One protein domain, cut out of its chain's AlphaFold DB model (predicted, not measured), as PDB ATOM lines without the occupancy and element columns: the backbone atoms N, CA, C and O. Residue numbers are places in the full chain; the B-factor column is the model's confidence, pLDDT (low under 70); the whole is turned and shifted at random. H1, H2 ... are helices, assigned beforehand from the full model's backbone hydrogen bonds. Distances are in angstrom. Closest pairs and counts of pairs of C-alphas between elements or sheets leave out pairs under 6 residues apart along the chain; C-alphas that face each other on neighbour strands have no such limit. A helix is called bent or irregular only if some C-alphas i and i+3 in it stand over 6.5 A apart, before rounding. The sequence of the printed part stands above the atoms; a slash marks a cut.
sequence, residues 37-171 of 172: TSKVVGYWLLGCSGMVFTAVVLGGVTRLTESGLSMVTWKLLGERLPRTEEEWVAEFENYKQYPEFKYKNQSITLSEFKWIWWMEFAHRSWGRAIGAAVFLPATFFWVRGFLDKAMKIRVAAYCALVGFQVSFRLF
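What this domain is: This is residues 37 to 171 of the 172 residues of the protein "(diamondback moth) hypothetical protein" of Plutella xylostella (UniProt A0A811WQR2). A long rod of three lengthwise helices: H4, the longest, is the spine, and H1 and H5 run along two different sides of it, both opposite ways to H4 and apart from each other. Near the end of the rod where H4 begins, the short helix H2 crosses it about perpendicular, the five-residue H3 follows close to H2, and a long stretch with no named element, residues 65 to 84, leads from the end of H1 to H2. The printed part has 135 residues with five named helices, in the order H1, H2, H3, H4, H5, and no named strand; the class is all helix, with 99 of the 135 printed residues in helices. The whole is loose, with a radius of gyration of the C-alphas of 18.9 A, and spans 57 by 27 by 23 A.

Where its parts are: Find C-alpha 110 at (-14.977, 37.968, 10.932); from there H4, residues 110 to 144, runs 50.3 A to C-alpha 144 at (-25.184, 30.426, 59.626), with z rising along the way. H4 is neither bent nor irregular, but only just: C-alphas 134 and 137 are 6.1 A apart. Go back to C-alpha 39 at (-18.751, 44.057, 58.217) for H1, residues 39 to 64, where z falls over 37.7 A from first to last C-alpha. H5, residues 149 to 169, is 30.6 A long, and you reach its last C-alpha, 169, at (-33.543, 38.029, 29.937). At low z look for H2, residues 85 to 96, which is 16.4 A long, and for H3, residues 99 to 103.

How they stand to each other: Start at H4, the hub, which touches H1, H2 and H5. H1 and H4 touch, with 15 pairs of C-alphas within 8 A; look at Thr 62 and Met 119, whose C-alphas are the closest of the two helices at 6.2 A. They run opposite ways at a shallow tilt of 22 degrees. H4 and H5 form a helical hairpin and touch, H4 with residues 127 to 142 alone. Their closest C-alphas are those of Gly 131 and Val 162, 6.6 A apart, and the two helices run opposite ways at a shallow tilt of 22 degrees. H1 and H5 are apart. Now turn to the beginning of H4, where H2 stands about perpendicular to it, at 81 degrees. They touch through residues 88 to 92 of H2 and residues 110 to 114 of H4 alone, and their closest C-alphas, those of Phe 92 and Leu 110, are 7.0 A apart. H3 touches no helix; it is close to H2 but not clearly touching, with the closest C-alphas those of Tyr 95 and Phe 101 at 7.0 A. In H1, H2 and H3 each O i to N i+4 pair is within hydrogen-bond range; in H4 it is 30 of 31 and in H5 16 of 17.

The domain as a whole: The two C-alphas farthest apart are those of Ser 107 and Lys 149, 57.6 A. The printed part, residues 37 to 171, has no cut, and its first and last C-alphas are 37.3 A apart. The link from H1 to H2, 20 residues, is long; H2 to H3 and H4 to H5 are tight links, and H3 to H4 is short. Read the B-factor column for the model's confidence: the mean pLDDT of the printed part is 71.0, and 44 residues are under 70, namely 37 to 38, 65 to 83, 95 to 107, 145 to 148 and 166 to 171. Among the helices, H1 has a mean pLDDT of 81 and H3 of 56.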
ATOM      1  N   THR A  37     -24.468  44.348  62.155       57.53
ATOM      2  CA  THR A  37     -24.280  44.195  60.728       57.53
ATOM      3  C   THR A  37     -22.825  43.813  60.614       57.53
ATOM      4  O   THR A  37     -21.926  44.636  60.793       57.53
ATOM      5  N   SER A  38     -22.589  42.517  60.461       68.56
ATOM      6  CA  SER A  38     -21.253  41.990  60.289       68.56
ATOM      7  C   SER A  38     -20.645  42.718  59.094       68.56
ATOM      8  O   SER A  38     -21.247  42.779  58.021       68.56
ATOM      9  N   LYS A  39     -19.462  43.318  59.280       77.19
ATOM     10  CA  LYS A  39     -18.751  44.057  58.217       77.19
ATOM     11  C   LYS A  39     -18.669  43.231  56.924       77.19
ATOM     12  O   LYS A  39     -18.751  43.775  55.833       77.19
ATOM     13  N   VAL A  40     -18.615  41.906  57.073       79.50
ATOM     14  CA  VAL A  40     -18.684  40.889  56.017       79.50
ATOM     15  C   VAL A  40     -19.931  41.019  55.128       79.50
ATOM     16  O   VAL A  40     -19.798  41.006  53.910       79.50
ATOM     17  N   VAL A  41     -21.129  41.193  55.701       75.19
ATOM     18  CA  VAL A  41     -22.368  41.404  54.926       75.19
ATOM     19  C   VAL A  41     -22.319  42.746  54.191       75.19
ATOM     20  O   VAL A  41     -22.764  42.831  53.053       75.19
ATOM     21  N   GLY A  42     -21.723  43.776  54.800       79.31
ATOM     22  CA  GLY A  42     -21.506  45.073  54.151       79.31
ATOM     23  C   GLY A  42     -20.602  44.978  52.917       79.31
ATOM     24  O   GLY A  42     -20.981  45.447  51.847       79.31
ATOM     25  N   TYR A  43     -19.447  44.314  53.033       84.19
ATOM     26  CA  TYR A  43     -18.549  44.075  51.894       84.19
ATOM     27  C   TYR A  43     -19.193  43.206  50.813       84.19
ATOM     28  O   TYR A  43     -18.982  43.454  49.628       84.19
ATOM     29  N   TRP A  44     -20.008  42.225  51.203       81.94
ATOM     30  CA  TRP A  44     -20.755  41.411  50.250       81.94
ATOM     31  C   TRP A  44     -21.760  42.245  49.448       81.94
ATOM     32  O   TRP A  44     -21.746  42.192  48.221       81.94
ATOM     33  N   LEU A  45     -22.574  43.071  50.114       80.44
ATOM     34  CA  LEU A  45     -23.525  43.963  49.442       80.44
ATOM     35  C   LEU A  45     -22.819  44.983  48.538       80.44
ATOM     36  O   LEU A  45     -23.302  45.266  47.442       80.44
ATOM     37  N   LEU A  46     -21.661  45.500  48.963       85.69
ATOM     38  CA  LEU A  46     -20.832  46.383  48.141       85.69
ATOM     39  C   LEU A  46     -20.316  45.658  46.888       85.69
ATOM     40  O   LEU A  46     -20.393  46.203  45.789       85.69
ATOM     41  N   GLY A  47     -19.861  44.410  47.040       86.56
ATOM     42  CA  GLY A  47     -19.467  43.547  45.929       86.56
ATOM     43  C   GLY A  47     -20.621  43.294  44.957       86.56
ATOM     44  O   GLY A  47     -20.460  43.497  43.756       86.56
ATOM     45  N   CYS A  48     -21.808  42.945  45.464       82.25
ATOM     46  CA  CYS A  48     -23.009  42.775  44.641       82.25
ATOM     47  C   CYS A  48     -23.365  44.052  43.871       82.25
ATOM     48  O   CYS A  48     -23.658  43.977  42.681       82.25
ATOM     49  N   SER A  49     -23.301  45.217  44.522       84.12
ATOM     50  CA  SER A  49     -23.544  46.510  43.872       84.12
ATOM     51  C   SER A  49     -22.563  46.759  42.722       84.12
ATOM     52  O   SER A  49     -22.982  47.086  41.612       84.12
ATOM     53  N   GLY A  50     -21.268  46.512  42.947       88.50
ATOM     54  CA  GLY A  50     -20.242  46.623  41.907       88.50
ATOM     55  C   GLY A  50     -20.497  45.685  40.725       88.50
ATOM     56  O   GLY A  50     -20.432  46.113  39.575       88.50
ATOM     57  N   MET A  51     -20.868  44.430  40.987       82.94
ATOM     58  CA  MET A  51     -21.163  43.471  39.920       82.94
ATOM     59  C   MET A  51     -22.388  43.875  39.090       82.94
ATOM     60  O   MET A  51     -22.354  43.772  37.862       82.94
ATOM     61  N   VAL A  52     -23.456  44.353  39.741       82.75
ATOM     62  CA  VAL A  52     -24.658  44.852  39.055       82.75
ATOM     63  C   VAL A  52     -24.323  46.086  38.221       82.75
ATOM     64  O   VAL A  52     -24.751  46.172  37.074       82.75
ATOM     65  N   PHE A  53     -23.506  47.005  38.741       86.25
ATOM     66  CA  PHE A  53     -23.033  48.158  37.976       86.25
ATOM     67  C   PHE A  53     -22.275  47.730  36.710       86.25
ATOM     68  O   PHE A  53     -22.588  48.206  35.620       86.25
ATOM     69  N   THR A  54     -21.352  46.767  36.816       85.88
ATOM     70  CA  THR A  54     -20.659  46.203  35.646       85.88
ATOM     71  C   THR A  54     -21.638  45.592  34.644       85.88
ATOM     72  O   THR A  54     -21.493  45.828  33.449       85.88
ATOM     73  N   ALA A  55     -22.661  44.863  35.101       82.25
ATOM     74  CA  ALA A  55     -23.679  44.300  34.209       82.25
ATOM     75  C   ALA A  55     -24.494  45.374  33.478       82.25
ATOM     76  O   ALA A  55     -24.846  45.186  32.316       82.25
ATOM     77  N   VAL A  56     -24.787  46.501  34.132       83.75
ATOM     78  CA  VAL A  56     -25.485  47.631  33.504       83.75
ATOM     79  C   VAL A  56     -24.604  48.282  32.439       83.75
ATOM     80  O   VAL A  56     -25.083  48.525  31.334       83.75
ATOM     81  N   VAL A  57     -23.319  48.512  32.726       85.62
ATOM     82  CA  VAL A  57     -22.370  49.088  31.756       85.62
ATOM     83  C   VAL A  57     -22.181  48.158  30.559       85.62
ATOM     84  O   VAL A  57     -22.332  48.589  29.418       85.62
ATOM     85  N   LEU A  58     -21.915  46.874  30.802       83.00
ATOM     86  CA  LEU A  58     -21.739  45.869  29.753       83.00
ATOM     87  C   LEU A  58     -23.029  45.678  28.928       83.00
ATOM     88  O   LEU A  58     -22.986  45.553  27.704       83.00
ATOM     89  N   GLY A  59     -24.190  45.749  29.586       78.00
ATOM     90  CA  GLY A  59     -25.509  45.760  28.956       78.00
ATOM     91  C   GLY A  59     -25.746  46.987  28.071       78.00
ATOM     92  O   GLY A  59     -26.314  46.879  26.987       78.00
ATOM     93  N   GLY A  60     -25.284  48.155  28.516       81.25
ATOM     94  CA  GLY A  60     -25.317  49.388  27.734       81.25
ATOM     95  C   GLY A  60     -24.436  49.289  26.493       81.25
ATOM     96  O   GLY A  60     -24.899  49.578  25.393       81.25
ATOM     97  N   VAL A  61     -23.204  48.794  26.647       78.69
ATOM     98  CA  VAL A  61     -22.278  48.566  25.527       78.69
ATOM     99  C   VAL A  61     -22.871  47.583  24.521       78.69
ATOM    100  O   VAL A  61     -22.933  47.911  23.344       78.69
ATOM    101  N   THR A  62     -23.389  46.434  24.969       73.00
ATOM    102  CA  THR A  62     -24.004  45.432  24.075       73.00
ATOM    103  C   THR A  62     -25.224  45.961  23.322       73.00
ATOM    104  O   THR A  62     -25.484  45.537  22.194       73.00
ATOM    105  N   ARG A  63     -25.972  46.902  23.912       73.25
ATOM    106  CA  ARG A  63     -27.090  47.567  23.234       73.25
ATOM    107  C   ARG A  63     -26.610  48.568  22.185       73.25
ATOM    108  O   ARG A  63     -27.189  48.611  21.106       73.25
ATOM    109  N   LEU A  64     -25.575  49.347  22.499       73.69
ATOM    110  CA  LEU A  64     -24.985  50.333  21.587       73.69
ATOM    111  C   LEU A  64     -24.259  49.680  20.407       73.69
ATOM    112  O   LEU A  64     -24.274  50.229  19.314       73.69
ATOM    113  N   THR A  65     -23.669  48.500  20.604       65.12
ATOM    114  CA  THR A  65     -23.052  47.706  19.531       65.12
ATOM    115  C   THR A  65     -24.063  46.871  18.739       65.12
ATOM    116  O   THR A  65     -23.651  46.038  17.937       65.12
ATOM    117  N   GLU A  66     -25.372  47.044  18.995       63.78
ATOM    118  CA  GLU A  66     -26.482  46.257  18.427       63.78
ATOM    119  C   GLU A  66     -26.243  44.730  18.462       63.78
ATOM    120  O   GLU A  66     -26.790  43.969  17.669       63.78
ATOM    121  N   SER A  67     -25.441  44.267  19.425       58.81
ATOM    122  CA  SER A  67     -24.952  42.884  19.507       58.81
ATOM    123  C   SER A  67     -25.986  41.868  19.977       58.81
ATOM    124  O   SER A  67     -25.740  40.678  19.881       58.81
ATOM    125  N   GLY A  68     -27.145  42.311  20.472       54.59
ATOM    126  CA  GLY A  68     -28.122  41.465  21.172       54.59
ATOM    127  C   GLY A  68     -28.853  40.411  20.331       54.59
ATOM    128  O   GLY A  68     -29.783  39.805  20.843       54.59
ATOM    129  N   LEU A  69     -28.478  40.230  19.064       58.66
ATOM    130  CA  LEU A  69     -29.012  39.206  18.161       58.66
ATOM    131  C   LEU A  69     -27.897  38.447  17.421       58.66
ATOM    132  O   LEU A  69     -28.159  37.736  16.452       58.66
ATOM    133  N   SER A  70     -26.640  38.610  17.848       55.16
ATOM    134  CA  SER A  70     -25.491  37.969  17.198       55.16
ATOM    135  C   SER A  70     -25.369  36.478  17.526       55.16
ATOM    136  O   SER A  70     -24.697  35.740  16.808       55.16
ATOM    137  N   MET A  71     -26.055  36.024  18.578       55.88
ATOM    138  CA  MET A  71     -25.961  34.674  19.118       55.88
ATOM    139  C   MET A  71     -27.334  33.984  19.133       55.88
ATOM    140  O   MET A  71     -28.093  34.080  20.104       55.88
ATOM    141  N   VAL A  72     -27.655  33.284  18.038       52.19
ATOM    142  CA  VAL A  72     -28.991  32.697  17.793       52.19
ATOM    143  C   VAL A  72     -29.122  31.242  18.286       52.19
ATOM    144  O   VAL A  72     -30.226  30.741  18.492       52.19
ATOM    145  N   THR A  73     -28.015  30.542  18.550       51.19
ATOM    146  CA  THR A  73     -28.016  29.129  18.966       51.19
ATOM    147  C   THR A  73     -27.902  28.968  20.492       51.19
ATOM    148  O   THR A  73     -26.831  28.734  21.045       51.19
ATOM    149  N   TRP A  74     -29.028  29.043  21.213       48.66
ATOM    150  CA  TRP A  74     -29.037  28.829  22.671       48.66
ATOM    151  C   TRP A  74     -28.943  27.335  23.033       48.66
ATOM    152  O   TRP A  74     -29.888  26.572  22.826       48.66
ATOM    153  N   LYS A  75     -27.820  26.899  23.625       49.66
ATOM    154  CA  LYS A  75     -27.700  25.577  24.275       49.66
ATOM    155  C   LYS A  75     -27.617  25.728  25.795       49.66
ATOM    156  O   LYS A  75     -26.634  26.230  26.332       49.66
ATOM    157  N   LEU A  76     -28.638  25.210  26.485       40.44
ATOM    158  CA  LEU A  76     -28.863  25.338  27.933       40.44
ATOM    159  C   LEU A  76     -27.708  24.830  28.826       40.44
ATOM    160  O   LEU A  76     -27.595  25.243  29.975       40.44
ATOM    161  N   LEU A  77     -26.852  23.947  28.301       45.53
ATOM    162  CA  LEU A  77     -25.761  23.285  29.035       45.53
ATOM    163  C   LEU A  77     -24.358  23.842  28.738       45.53
ATOM    164  O   LEU A  77     -23.369  23.295  29.217       45.53
ATOM    165  N   GLY A  78     -24.263  24.941  27.989       48.16
ATOM    166  CA  GLY A  78     -22.999  25.607  27.700       48.16
ATOM    167  C   GLY A  78     -22.861  25.897  26.217       48.16
ATOM    168  O   GLY A  78     -22.634  24.993  25.412       48.16
ATOM    169  N   GLU A  79     -22.959  27.175  25.863       53.09
ATOM    170  CA  GLU A  79     -22.371  27.696  24.632       53.09
ATOM    171  C   GLU A  79     -20.874  27.384  24.685       53.09
ATOM    172  O   GLU A  79     -20.097  28.013  25.408       53.09
ATOM    173  N   ARG A  80     -20.467  26.337  23.969       51.69
ATOM    174  CA  ARG A  80     -19.057  26.072  23.726       51.69
ATOM    175  C   ARG A  80     -18.582  27.186  22.805       51.69
ATOM    176  O   ARG A  80     -18.980  27.219  21.647       51.69
ATOM    177  N   LEU A  81     -17.753  28.079  23.346       58.97
ATOM    178  CA  LEU A  81     -16.953  29.019  22.567       58.97
ATOM    179  C   LEU A  81     -16.403  28.289  21.333       58.97
ATOM    180  O   LEU A  81     -15.728  27.266  21.531       58.97
ATOM    181  N   PRO A  82     -16.660  28.789  20.113       59.88
ATOM    182  CA  PRO A  82     -15.925  28.351  18.943       59.88
ATOM    183  C   PRO A  82     -14.437  28.535  19.266       59.88
ATOM    184  O   PRO A  82     -13.975  29.647  19.533       59.88
ATOM    185  N   ARG A  83     -13.696  27.434  19.407       61.34
ATOM    186  CA  ARG A  83     -12.278  27.462  19.805       61.34
ATOM    187  C   ARG A  83     -11.357  27.400  18.597       61.34
ATOM    188  O   ARG A  83     -10.202  27.796  18.724       61.34
ATOM    189  N   THR A  84     -11.855  26.928  17.456       74.56
ATOM    190  CA  THR A  84     -11.096  26.860  16.204       74.56
ATOM    191  C   THR A  84     -11.608  27.876  15.192       74.56
ATOM    192  O   THR A  84     -12.764  28.303  15.242       74.56
ATOM    193  N   GLU A  85     -10.736  28.283  14.269       72.94
ATOM    194  CA  GLU A  85     -11.099  29.220  13.202       72.94
ATOM    195  C   GLU A  85     -12.195  28.634  12.297       72.94
ATOM    196  O   GLU A  85     -13.068  29.372  11.855       72.94
ATOM    197  N   GLU A  86     -12.225  27.308  12.090       73.50
ATOM    198  CA  GLU A  86     -13.282  26.669  11.295       73.50
ATOM    199  C   GLU A  86     -14.656  26.753  11.977       73.50
ATOM    200  O   GLU A  86     -15.653  27.003  11.300       73.50
ATOM    201  N   GLU A  87     -14.723  26.596  13.307       74.62
ATOM    202  CA  GLU A  87     -15.969  26.763  14.073       74.62
ATOM    203  C   GLU A  87     -16.464  28.225  13.994       74.62
ATOM    204  O   GLU A  87     -17.662  28.462  13.837       74.62
ATOM    205  N   TRP A  88     -15.553  29.209  14.029       75.00
ATOM    206  CA  TRP A  88     -15.897  30.627  13.851       75.00
ATOM    207  C   TRP A  88     -16.424  30.943  12.453       75.00
ATOM    208  O   TRP A  88     -17.388  31.695  12.325       75.00
ATOM    209  N   VAL A  89     -15.808  30.379  11.412       75.56
ATOM    210  CA  VAL A  89     -16.268  30.549  10.027       75.56
ATOM    211  C   VAL A  89     -17.638  29.898   9.837       75.56
ATOM    212  O   VAL A  89     -18.509  30.510   9.228       75.56
ATOM    213  N   ALA A  90     -17.871  28.710  10.402       74.81
ATOM    214  CA  ALA A  90     -19.169  28.038  10.333       74.81
ATOM    215  C   ALA A  90     -20.285  28.834  11.037       74.81
ATOM    216  O   ALA A  90     -21.378  28.982  10.489       74.81
ATOM    217  N   GLU A  91     -20.010  29.394  12.220       73.31
ATOM    218  CA  GLU A  91     -20.972  30.247  12.931       73.31
ATOM    219  C   GLU A  91     -21.207  31.571  12.185       73.31
ATOM    220  O   GLU A  91     -22.334  32.057  12.125       73.31
ATOM    221  N   PHE A  92     -20.169  32.127  11.552       74.62
ATOM    222  CA  PHE A  92     -20.282  33.330  10.728       74.62
ATOM    223  C   PHE A  92     -21.101  33.093   9.451       74.62
ATOM    224  O   PHE A  92     -21.927  33.927   9.089       74.62
ATOM    225  N   GLU A  93     -20.929  31.949   8.784       75.25
ATOM    226  CA  GLU A  93     -21.764  31.548   7.645       75.25
ATOM    227  C   GLU A  93     -23.229  31.355   8.061       75.25
ATOM    228  O   GLU A  93     -24.127  31.826   7.362       75.25
ATOM    229  N   ASN A  94     -23.487  30.768   9.236       72.62
ATOM    230  CA  ASN A  94     -24.834  30.728   9.816       72.62
ATOM    231  C   ASN A  94     -25.372  32.139  10.103       72.62
ATOM    232  O   ASN A  94     -26.520  32.435   9.782       72.62
ATOM    233  N   TYR A  95     -24.544  33.032  10.655       69.50
ATOM    234  CA  TYR A  95     -24.915  34.420  10.938       69.50
ATOM    235  C   TYR A  95     -25.302  35.194   9.663       69.50
ATOM    236  O   TYR A  95     -26.293  35.926   9.666       69.50
ATOM    237  N   LYS A  96     -24.614  34.963   8.535       69.19
ATOM    238  CA  LYS A  96     -24.962  35.548   7.221       69.19
ATOM    239  C   LYS A  96     -26.352  35.155   6.715       69.19
ATOM    240  O   LYS A  96     -26.920  35.862   5.878       69.19
ATOM    241  N   GLN A  97     -26.901  34.026   7.170       68.81
ATOM    242  CA  GLN A  97     -28.230  33.582   6.748       68.81
ATOM    243  C   GLN A  97     -29.358  34.399   7.392       68.81
ATOM    244  O   GLN A  97     -30.457  34.447   6.832       68.81
ATOM    245  N   TYR A  98     -29.087  35.088   8.505       66.25
ATOM    246  CA  TYR A  98     -30.083  35.898   9.198       66.25
ATOM    247  C   TYR A  98     -30.362  37.229   8.479       66.25
ATOM    248  O   TYR A  98     -29.456  37.860   7.921       66.25
ATOM    249  N   PRO A  99     -31.628  37.684   8.481       53.44
ATOM    250  CA  PRO A  99     -32.028  38.918   7.819       53.44
ATOM    251  C   PRO A  99     -31.322  40.159   8.393       53.44
ATOM    252  O   PRO A  99     -31.036  41.069   7.618       53.44
ATOM    253  N   GLU A 100     -30.936  40.205   9.677       58.22
ATOM    254  CA  GLU A 100     -30.165  41.336  10.227       58.22
ATOM    255  C   GLU A 100     -28.822  41.568   9.516       58.22
ATOM    256  O   GLU A 100     -28.459  42.720   9.258       58.22
ATOM    257  N   PHE A 101     -28.101  40.503   9.135       58.41
ATOM    258  CA  PHE A 101     -26.852  40.630   8.371       58.41
ATOM    259  C   PHE A 101     -27.106  41.293   7.016       58.41
ATOM    260  O   PHE A 101     -26.363  42.175   6.584       58.41
ATOM    261  N   LYS A 102     -28.210  40.905   6.369       56.22
ATOM    262  CA  LYS A 102     -28.611  41.412   5.056       56.22
ATOM    263  C   LYS A 102     -29.080  42.864   5.090       56.22
ATOM    264  O   LYS A 102     -28.987  43.512   4.056       56.22
ATOM    265  N   TYR A 103     -29.558  43.381   6.222       54.56
ATOM    266  CA  TYR A 103     -30.075  44.754   6.313       54.56
ATOM    267  C   TYR A 103     -29.142  45.749   7.015       54.56
ATOM    268  O   TYR A 103     -29.204  46.930   6.683       54.56
ATOM    269  N   LYS A 104     -28.284  45.320   7.956       55.25
ATOM    270  CA  LYS A 104     -27.439  46.243   8.746       55.25
ATOM    271  C   LYS A 104     -25.935  45.966   8.714       55.25
ATOM    272  O   LYS A 104     -25.164  46.911   8.804       55.25
ATOM    273  N   ASN A 105     -25.516  44.712   8.551       55.94
ATOM    274  CA  ASN A 105     -24.118  44.293   8.730       55.94
ATOM    275  C   ASN A 105     -23.500  43.687   7.459       55.94
ATOM    276  O   ASN A 105     -22.670  42.788   7.534       55.94
ATOM    277  N   GLN A 106     -23.856  44.192   6.273       57.09
ATOM    278  CA  GLN A 106     -23.373  43.642   4.996       57.09
ATOM    279  C   GLN A 106     -21.837  43.695   4.818       57.09
ATOM    280  O   GLN A 106     -21.304  42.987   3.966       57.09
ATOM    281  N   SER A 107     -21.122  44.502   5.615       60.84
ATOM    282  CA  SER A 107     -19.664  44.688   5.552       60.84
ATOM    283  C   SER A 107     -18.904  44.252   6.811       60.84
ATOM    284  O   SER A 107     -17.723  44.571   6.932       60.84
ATOM    285  N   ILE A 108     -19.548  43.563   7.760       71.31
ATOM    286  CA  ILE A 108     -18.877  43.148   8.999       71.31
ATOM    287  C   ILE A 108     -17.793  42.101   8.706       71.31
ATOM    288  O   ILE A 108     -18.018  41.106   8.010       71.31
ATOM    289  N   THR A 109     -16.600  42.314   9.255       80.00
ATOM    290  CA  THR A 109     -15.506  41.339   9.157       80.00
ATOM    291  C   THR A 109     -15.658  40.218  10.189       80.00
ATOM    292  O   THR A 109     -16.289  40.384  11.232       80.00
ATOM    293  N   LEU A 110     -15.001  39.076   9.962       77.44
ATOM    294  CA  LEU A 110     -14.977  37.968  10.932       77.44
ATOM    295  C   LEU A 110     -14.431  38.409  12.309       77.44
ATOM    296  O   LEU A 110     -14.854  37.896  13.343       77.44
ATOM    297  N   SER A 111     -13.534  39.402  12.337       78.44
ATOM    298  CA  SER A 111     -12.991  39.977  13.575       78.44
ATOM    299  C   SER A 111     -14.010  40.802  14.370       78.44
ATOM    300  O   SER A 111     -14.089  40.676  15.592       78.44
ATOM    301  N   GLU A 112     -14.843  41.587  13.689       76.25
ATOM    302  CA  GLU A 112     -15.919  42.356  14.320       76.25
ATOM    303  C   GLU A 112     -17.046  41.439  14.793       76.25
ATOM    304  O   GLU A 112     -17.570  41.627  15.890       76.25
ATOM    305  N   PHE A 113     -17.358  40.389  14.024       76.94
ATOM    306  CA  PHE A 113     -18.293  39.349  14.451       76.94
ATOM    307  C   PHE A 113     -17.836  38.696  15.760       76.94
ATOM    308  O   PHE A 113     -18.610  38.631  16.713       76.94
ATOM    309  N   LYS A 114     -16.557  38.301  15.853       77.75
ATOM    310  CA  LYS A 114     -15.959  37.762  17.087       77.75
ATOM    311  C   LYS A 114     -16.103  38.726  18.270       77.75
ATOM    312  O   LYS A 114     -16.427  38.287  19.371       77.75
ATOM    313  N   TRP A 115     -15.886  40.026  18.059       78.56
ATOM    314  CA  TRP A 115     -16.010  41.040  19.114       78.56
ATOM    315  C   TRP A 115     -17.448  41.191  19.628       78.56
ATOM    316  O   TRP A 115     -17.685  41.163  20.837       78.56
ATOM    317  N   ILE A 116     -18.410  41.313  18.711       77.38
ATOM    318  CA  ILE A 116     -19.842  41.430  19.018       77.38
ATOM    319  C   ILE A 116     -20.332  40.169  19.747       77.38
ATOM    320  O   ILE A 116     -20.950  40.275  20.808       77.38
ATOM    321  N   TRP A 117     -19.957  38.988  19.245       76.56
ATOM    322  CA  TRP A 117     -20.274  37.694  19.850       76.56
ATOM    323  C   TRP A 117     -19.698  37.571  21.267       76.56
ATOM    324  O   TRP A 117     -20.381  37.132  22.193       76.56
ATOM    325  N   TRP A 118     -18.449  38.008  21.476       77.00
ATOM    326  CA  TRP A 118     -17.807  37.970  22.791       77.00
ATOM    327  C   TRP A 118     -18.512  38.859  23.810       77.00
ATOM    328  O   TRP A 118     -18.681  38.461  24.961       77.00
ATOM    329  N   MET A 119     -18.939  40.052  23.395       76.19
ATOM    330  CA  MET A 119     -19.669  40.979  24.259       76.19
ATOM    331  C   MET A 119     -21.018  40.401  24.693       76.19
ATOM    332  O   MET A 119     -21.360  40.465  25.877       76.19
ATOM    333  N   GLU A 120     -21.757  39.783  23.772       77.62
ATOM    334  CA  GLU A 120     -23.023  39.122  24.085       77.62
ATOM    335  C   GLU A 120     -22.824  37.917  25.022       77.62
ATOM    336  O   GLU A 120     -23.491  37.815  26.059       77.62
ATOM    337  N   PHE A 121     -21.855  37.048  24.721       76.69
ATOM    338  CA  PHE A 121     -21.512  35.902  25.566       76.69
ATOM    339  C   PHE A 121     -21.055  36.327  26.968       76.69
ATOM    340  O   PHE A 121     -21.489  35.747  27.972       76.69
ATOM    341  N   ALA A 122     -20.195  37.344  27.054       80.19
ATOM    342  CA  ALA A 122     -19.734  37.905  28.316       80.19
ATOM    343  C   ALA A 122     -20.921  38.436  29.119       80.19
ATOM    344  O   ALA A 122     -21.048  38.100  30.292       80.19
ATOM    345  N   HIS A 123     -21.842  39.170  28.488       78.88
ATOM    346  CA  HIS A 123     -23.032  39.709  29.147       78.88
ATOM    347  C   HIS A 123     -23.969  38.627  29.683       78.88
ATOM    348  O   HIS A 123     -24.378  38.682  30.848       78.88
ATOM    349  N   ARG A 124     -24.241  37.583  28.889       76.94
ATOM    350  CA  ARG A 124     -25.044  36.422  29.315       76.94
ATOM    351  C   ARG A 124     -24.374  35.658  30.463       76.94
ATOM    352  O   ARG A 124     -25.021  35.307  31.452       76.94
ATOM    353  N   SER A 125     -23.066  35.425  30.365       79.44
ATOM    354  CA  SER A 125     -22.289  34.726  31.394       79.44
ATOM    355  C   SER A 125     -22.159  35.536  32.685       79.44
ATOM    356  O   SER A 125     -22.232  34.964  33.774       79.44
ATOM    357  N   TRP A 126     -22.057  36.861  32.585       81.56
ATOM    358  CA  TRP A 126     -21.992  37.760  33.736       81.56
ATOM    359  C   TRP A 126     -23.302  37.772  34.527       81.56
ATOM    360  O   TRP A 126     -23.278  37.709  35.755       81.56
ATOM    361  N   GLY A 127     -24.454  37.750  33.843       78.69
ATOM    362  CA  GLY A 127     -25.763  37.613  34.490       78.69
ATOM    363  C   GLY A 127     -25.885  36.330  35.325       78.69
ATOM    364  O   GLY A 127     -26.331  36.374  36.473       78.69
ATOM    365  N   ARG A 128     -25.402  35.194  34.797       78.25
ATOM    366  CA  ARG A 128     -25.339  33.918  35.540       78.25
ATOM    367  C   ARG A 128     -24.403  34.002  36.748       78.25
ATOM    368  O   ARG A 128     -24.761  33.545  37.833       78.25
ATOM    369  N   ALA A 129     -23.231  34.611  36.573       82.06
ATOM    370  CA  ALA A 129     -22.260  34.797  37.647       82.06
ATOM    371  C   ALA A 129     -22.817  35.668  38.785       82.06
ATOM    372  O   ALA A 129     -22.622  35.333  39.950       82.06
ATOM    373  N   ILE A 130     -23.566  36.733  38.472       82.00
ATOM    374  CA  ILE A 130     -24.251  37.569  39.472       82.00
ATOM    375  C   ILE A 130     -25.300  36.764  40.230       82.00
ATOM    376  O   ILE A 130     -25.321  36.807  41.459       82.00
ATOM    377  N   GLY A 131     -26.133  35.993  39.524       77.69
ATOM    378  CA  GLY A 131     -27.113  35.109  40.156       77.69
ATOM    379  C   GLY A 131     -26.456  34.162  41.164       77.69
ATOM    380  O   GLY A 131     -26.889  34.087  42.314       77.69
ATOM    381  N   ALA A 132     -25.350  33.516  40.782       80.44
ATOM    382  CA  ALA A 132     -24.582  32.648  41.674       80.44
ATOM    383  C   ALA A 132     -23.926  33.415  42.841       80.44
ATOM    384  O   ALA A 132     -23.987  32.964  43.985       80.44
ATOM    385  N   ALA A 133     -23.340  34.587  42.582       80.19
ATOM    386  CA  ALA A 133     -22.674  35.419  43.586       80.19
ATOM    387  C   ALA A 133     -23.641  36.071  44.587       80.19
ATOM    388  O   ALA A 133     -23.228  36.446  45.683       80.19
ATOM    389  N   VAL A 134     -24.923  36.194  44.247       77.50
ATOM    390  CA  VAL A 134     -25.978  36.569  45.194       77.50
ATOM    391  C   VAL A 134     -26.477  35.327  45.937       77.50
ATOM    392  O   VAL A 134     -26.567  35.344  47.162       77.50
ATOM    393  N   PHE A 135     -26.742  34.226  45.229       79.94
ATOM    394  CA  PHE A 135     -27.361  33.029  45.802       79.94
ATOM    395  C   PHE A 135     -26.453  32.253  46.774       79.94
ATOM    396  O   PHE A 135     -26.901  31.840  47.846       79.94
ATOM    397  N   LEU A 136     -25.168  32.072  46.452       80.69
ATOM    398  CA  LEU A 136     -24.214  31.322  47.285       80.69
ATOM    399  C   LEU A 136     -24.006  31.955  48.677       80.69
ATOM    400  O   LEU A 136     -24.222  31.288  49.688       80.69
ATOM    401  N   PRO A 137     -23.636  33.239  48.794       75.06
ATOM    402  CA  PRO A 137     -23.530  33.887  50.097       75.06
ATOM    403  C   PRO A 137     -24.890  34.095  50.772       75.06
ATOM    404  O   PRO A 137     -24.962  33.973  51.993       75.06
ATOM    405  N   ALA A 138     -25.982  34.327  50.029       74.75
ATOM    406  CA  ALA A 138     -27.320  34.401  50.622       74.75
ATOM    407  C   ALA A 138     -27.700  33.097  51.343       74.75
ATOM    408  O   ALA A 138     -28.137  33.134  52.496       74.75
ATOM    409  N   THR A 139     -27.482  31.945  50.701       77.12
ATOM    410  CA  THR A 139     -27.712  30.626  51.312       77.12
ATOM    411  C   THR A 139     -26.756  30.374  52.480       77.12
ATOM    412  O   THR A 139     -27.198  29.949  53.549       77.12
ATOM    413  N   PHE A 140     -25.476  30.737  52.351       78.62
ATOM    414  CA  PHE A 140     -24.502  30.636  53.440       78.62
ATOM    415  C   PHE A 140     -24.908  31.445  54.687       78.62
ATOM    416  O   PHE A 140     -24.919  30.913  55.801       78.62
ATOM    417  N   PHE A 141     -25.290  32.716  54.524       75.06
ATOM    418  CA  PHE A 141     -25.727  33.576  55.629       75.06
ATOM    419  C   PHE A 141     -27.056  33.119  56.245       75.06
ATOM    420  O   PHE A 141     -27.269  33.308  57.447       75.06
ATOM    421  N   TRP A 142     -27.928  32.484  55.453       72.88
ATOM    422  CA  TRP A 142     -29.164  31.877  55.941       72.88
ATOM    423  C   TRP A 142     -28.885  30.699  56.875       72.88
ATOM    424  O   TRP A 142     -29.445  30.650  57.971       72.88
ATOM    425  N   VAL A 143     -27.988  29.791  56.473       75.06
ATOM    426  CA  VAL A 143     -27.612  28.597  57.252       75.06
ATOM    427  C   VAL A 143     -26.841  28.972  58.517       75.06
ATOM    428  O   VAL A 143     -27.057  28.381  59.570       75.06
ATOM    429  N   ARG A 144     -25.963  29.981  58.457       71.62
ATOM    430  CA  ARG A 144     -25.184  30.426  59.626       71.62
ATOM    431  C   ARG A 144     -25.953  31.316  60.615       71.62
ATOM    432  O   ARG A 144     -25.411  31.635  61.666       71.62
ATOM    433  N   GLY A 145     -27.177  31.748  60.299       65.69
ATOM    434  CA  GLY A 145     -27.989  32.563  61.212       65.69
ATOM    435  C   GLY A 145     -27.498  34.004  61.417       65.69
ATOM    436  O   GLY A 145     -27.956  34.669  62.340       65.69
ATOM    437  N   PHE A 146     -26.616  34.518  60.549       63.78
ATOM    438  CA  PHE A 146     -26.108  35.900  60.621       63.78
ATOM    439  C   PHE A 146     -27.145  36.969  60.219       63.78
ATOM    440  O   PHE A 146     -26.869  38.161  60.331       63.78
ATOM    441  N   LEU A 147     -28.318  36.559  59.726       64.44
ATOM    442  CA  LEU A 147     -29.353  37.449  59.205       64.44
ATOM    443  C   LEU A 147     -30.516  37.579  60.192       64.44
ATOM    444  O   LEU A 147     -31.140  36.581  60.563       64.44
ATOM    445  N   ASP A 148     -30.850  38.819  60.545       67.56
ATOM    446  CA  ASP A 148     -32.074  39.147  61.273       67.56
ATOM    447  C   ASP A 148     -33.330  38.784  60.451       67.56
ATOM    448  O   ASP A 148     -33.279  38.692  59.218       67.56
ATOM    449  N   LYS A 149     -34.477  38.578  61.112       70.00
ATOM    450  CA  LYS A 149     -35.718  38.087  60.475       70.00
ATOM    451  C   LYS A 149     -36.172  38.995  59.321       70.00
ATOM    452  O   LYS A 149     -36.604  38.495  58.284       70.00
ATOM    453  N   ALA A 150     -35.991  40.311  59.458       71.00
ATOM    454  CA  ALA A 150     -36.271  41.287  58.404       71.00
ATOM    455  C   ALA A 150     -35.274  41.215  57.230       71.00
ATOM    456  O   ALA A 150     -35.665  41.372  56.073       71.00
ATOM    457  N   MET A 151     -33.993  40.938  57.499       70.25
ATOM    458  CA  MET A 151     -32.956  40.830  56.467       70.25
ATOM    459  C   MET A 151     -33.132  39.558  55.627       70.25
ATOM    460  O   MET A 151     -32.958  39.605  54.413       70.25
ATOM    461  N   LYS A 152     -33.555  38.443  56.242       71.62
ATOM    462  CA  LYS A 152     -33.878  37.196  55.522       71.62
ATOM    463  C   LYS A 152     -34.969  37.402  54.469       71.62
ATOM    464  O   LYS A 152     -34.806  36.948  53.343       71.62
ATOM    465  N   ILE A 153     -36.035  38.136  54.807       75.38
ATOM    466  CA  ILE A 153     -37.126  38.451  53.868       75.38
ATOM    467  C   ILE A 153     -36.620  39.328  52.716       75.38
ATOM    468  O   ILE A 153     -36.931  39.053  51.562       75.38
ATOM    469  N   ARG A 154     -35.797  40.347  53.002       76.12
ATOM    470  CA  ARG A 154     -35.223  41.223  51.964       76.12
ATOM    471  C   ARG A 154     -34.285  40.466  51.023       76.12
ATOM    472  O   ARG A 154     -34.406  40.605  49.815       76.12
ATOM    473  N   VAL A 155     -33.399  39.628  51.560       75.31
ATOM    474  CA  VAL A 155     -32.486  38.798  50.757       75.31
ATOM    475  C   VAL A 155     -33.261  37.775  49.925       75.31
ATOM    476  O   VAL A 155     -32.940  37.596  48.754       75.31
ATOM    477  N   ALA A 156     -34.311  37.159  50.479       76.19
ATOM    478  CA  ALA A 156     -35.198  36.269  49.728       76.19
ATOM    479  C   ALA A 156     -35.899  37.003  48.576       76.19
ATOM    480  O   ALA A 156     -35.915  36.503  47.455       76.19
ATOM    481  N   ALA A 157     -36.419  38.208  48.831       78.94
ATOM    482  CA  ALA A 157     -37.035  39.044  47.806       78.94
ATOM    483  C   ALA A 157     -36.028  39.433  46.711       78.94
ATOM    484  O   ALA A 157     -36.344  39.307  45.533       78.94
ATOM    485  N   TYR A 158     -34.797  39.822  47.067       77.38
ATOM    486  CA  TYR A 158     -33.747  40.099  46.081       77.38
ATOM    487  C   TYR A 158     -33.364  38.857  45.273       77.38
ATOM    488  O   TYR A 158     -33.239  38.954  44.058       77.38
ATOM    489  N   CYS A 159     -33.243  37.684  45.899       76.25
ATOM    490  CA  CYS A 159     -32.974  36.438  45.178       76.25
ATOM    491  C   CYS A 159     -34.115  36.083  44.215       76.25
ATOM    492  O   CYS A 159     -33.851  35.687  43.082       76.25
ATOM    493  N   ALA A 160     -35.370  36.261  44.634       77.25
ATOM    494  CA  ALA A 160     -36.535  36.026  43.787       77.25
ATOM    495  C   ALA A 160     -36.584  37.005  42.603       77.25
ATOM    496  O   ALA A 160     -36.800  36.584  41.469       77.25
ATOM    497  N   LEU A 161     -36.320  38.292  42.847       77.00
ATOM    498  CA  LEU A 161     -36.279  39.320  41.805       77.00
ATOM    499  C   LEU A 161     -35.132  39.091  40.815       77.00
ATOM    500  O   LEU A 161     -35.351  39.181  39.612       77.00
ATOM    501  N   VAL A 162     -33.933  38.743  41.294       74.44
ATOM    502  CA  VAL A 162     -32.787  38.415  40.429       74.44
ATOM    503  C   VAL A 162     -33.063  37.142  39.629       74.44
ATOM    504  O   VAL A 162     -32.807  37.117  38.430       74.44
ATOM    505  N   GLY A 163     -33.639  36.108  40.249       70.31
ATOM    506  CA  GLY A 163     -34.040  34.884  39.551       70.31
ATOM    507  C   GLY A 163     -35.071  35.156  38.455       70.31
ATOM    508  O   GLY A 163     -34.928  34.670  37.335       70.31
ATOM    509  N   PHE A 164     -36.063  36.000  38.739       73.56
ATOM    510  CA  PHE A 164     -37.043  36.430  37.746       73.56
ATOM    511  C   PHE A 164     -36.399  37.246  36.614       73.56
ATOM    512  O   PHE A 164     -36.677  37.000  35.444       73.56
ATOM    513  N   GLN A 165     -35.495  38.172  36.941       70.50
ATOM    514  CA  GLN A 165     -34.805  39.016  35.964       70.50
ATOM    515  C   GLN A 165     -33.898  38.206  35.027       70.50
ATOM    516  O   GLN A 165     -33.887  38.447  33.820       70.50
ATOM    517  N   VAL A 166     -33.162  37.231  35.567       66.62
ATOM    518  CA  VAL A 166     -32.300  36.343  34.775       66.62
ATOM    519  C   VAL A 166     -33.146  35.448  33.869       66.62
ATOM    520  O   VAL A 166     -32.839  35.347  32.683       66.62
ATOM    521  N   SER A 167     -34.246  34.881  34.375       56.97
ATOM    522  CA  SER A 167     -35.192  34.106  33.560       56.97
ATOM    523  C   SER A 167     -35.856  34.938  32.465       56.97
ATOM    524  O   SER A 167     -36.015  34.453  31.355       56.97
ATOM    525  N   PHE A 168     -36.209  36.199  32.723       52.91
ATOM    526  CA  PHE A 168     -36.838  37.052  31.712       52.91
ATOM    527  C   PHE A 168     -35.860  37.456  30.596       52.91
ATOM    528  O   PHE A 168     -36.229  37.468  29.426       52.91
ATOM    529  N   ARG A 169     -34.590  37.725  30.931       57.31
ATOM    530  CA  ARG A 169     -33.543  38.029  29.937       57.31
ATOM    531  C   ARG A 169     -33.067  36.793  29.163       57.31
ATOM    532  O   ARG A 169     -32.473  36.949  28.111       57.31
ATOM    533  N   LEU A 170     -33.329  35.584  29.656       44.06
ATOM    534  CA  LEU A 170     -33.097  34.337  28.920       44.06
ATOM    535  C   LEU A 170     -34.078  34.129  27.750       44.06
ATOM    536  O   LEU A 170     -33.823  33.274  26.909       44.06
ATOM    537  N   PHE A 171     -35.177  34.892  27.696       33.09
ATOM    538  CA  PHE A 171     -36.231  34.784  26.677       33.09
ATOM    539  C   PHE A 171     -36.237  35.924  25.634       33.09
ATOM    540  O   PHE A 171     -37.098  35.917  24.756       33.09
TER     541      PHE A 171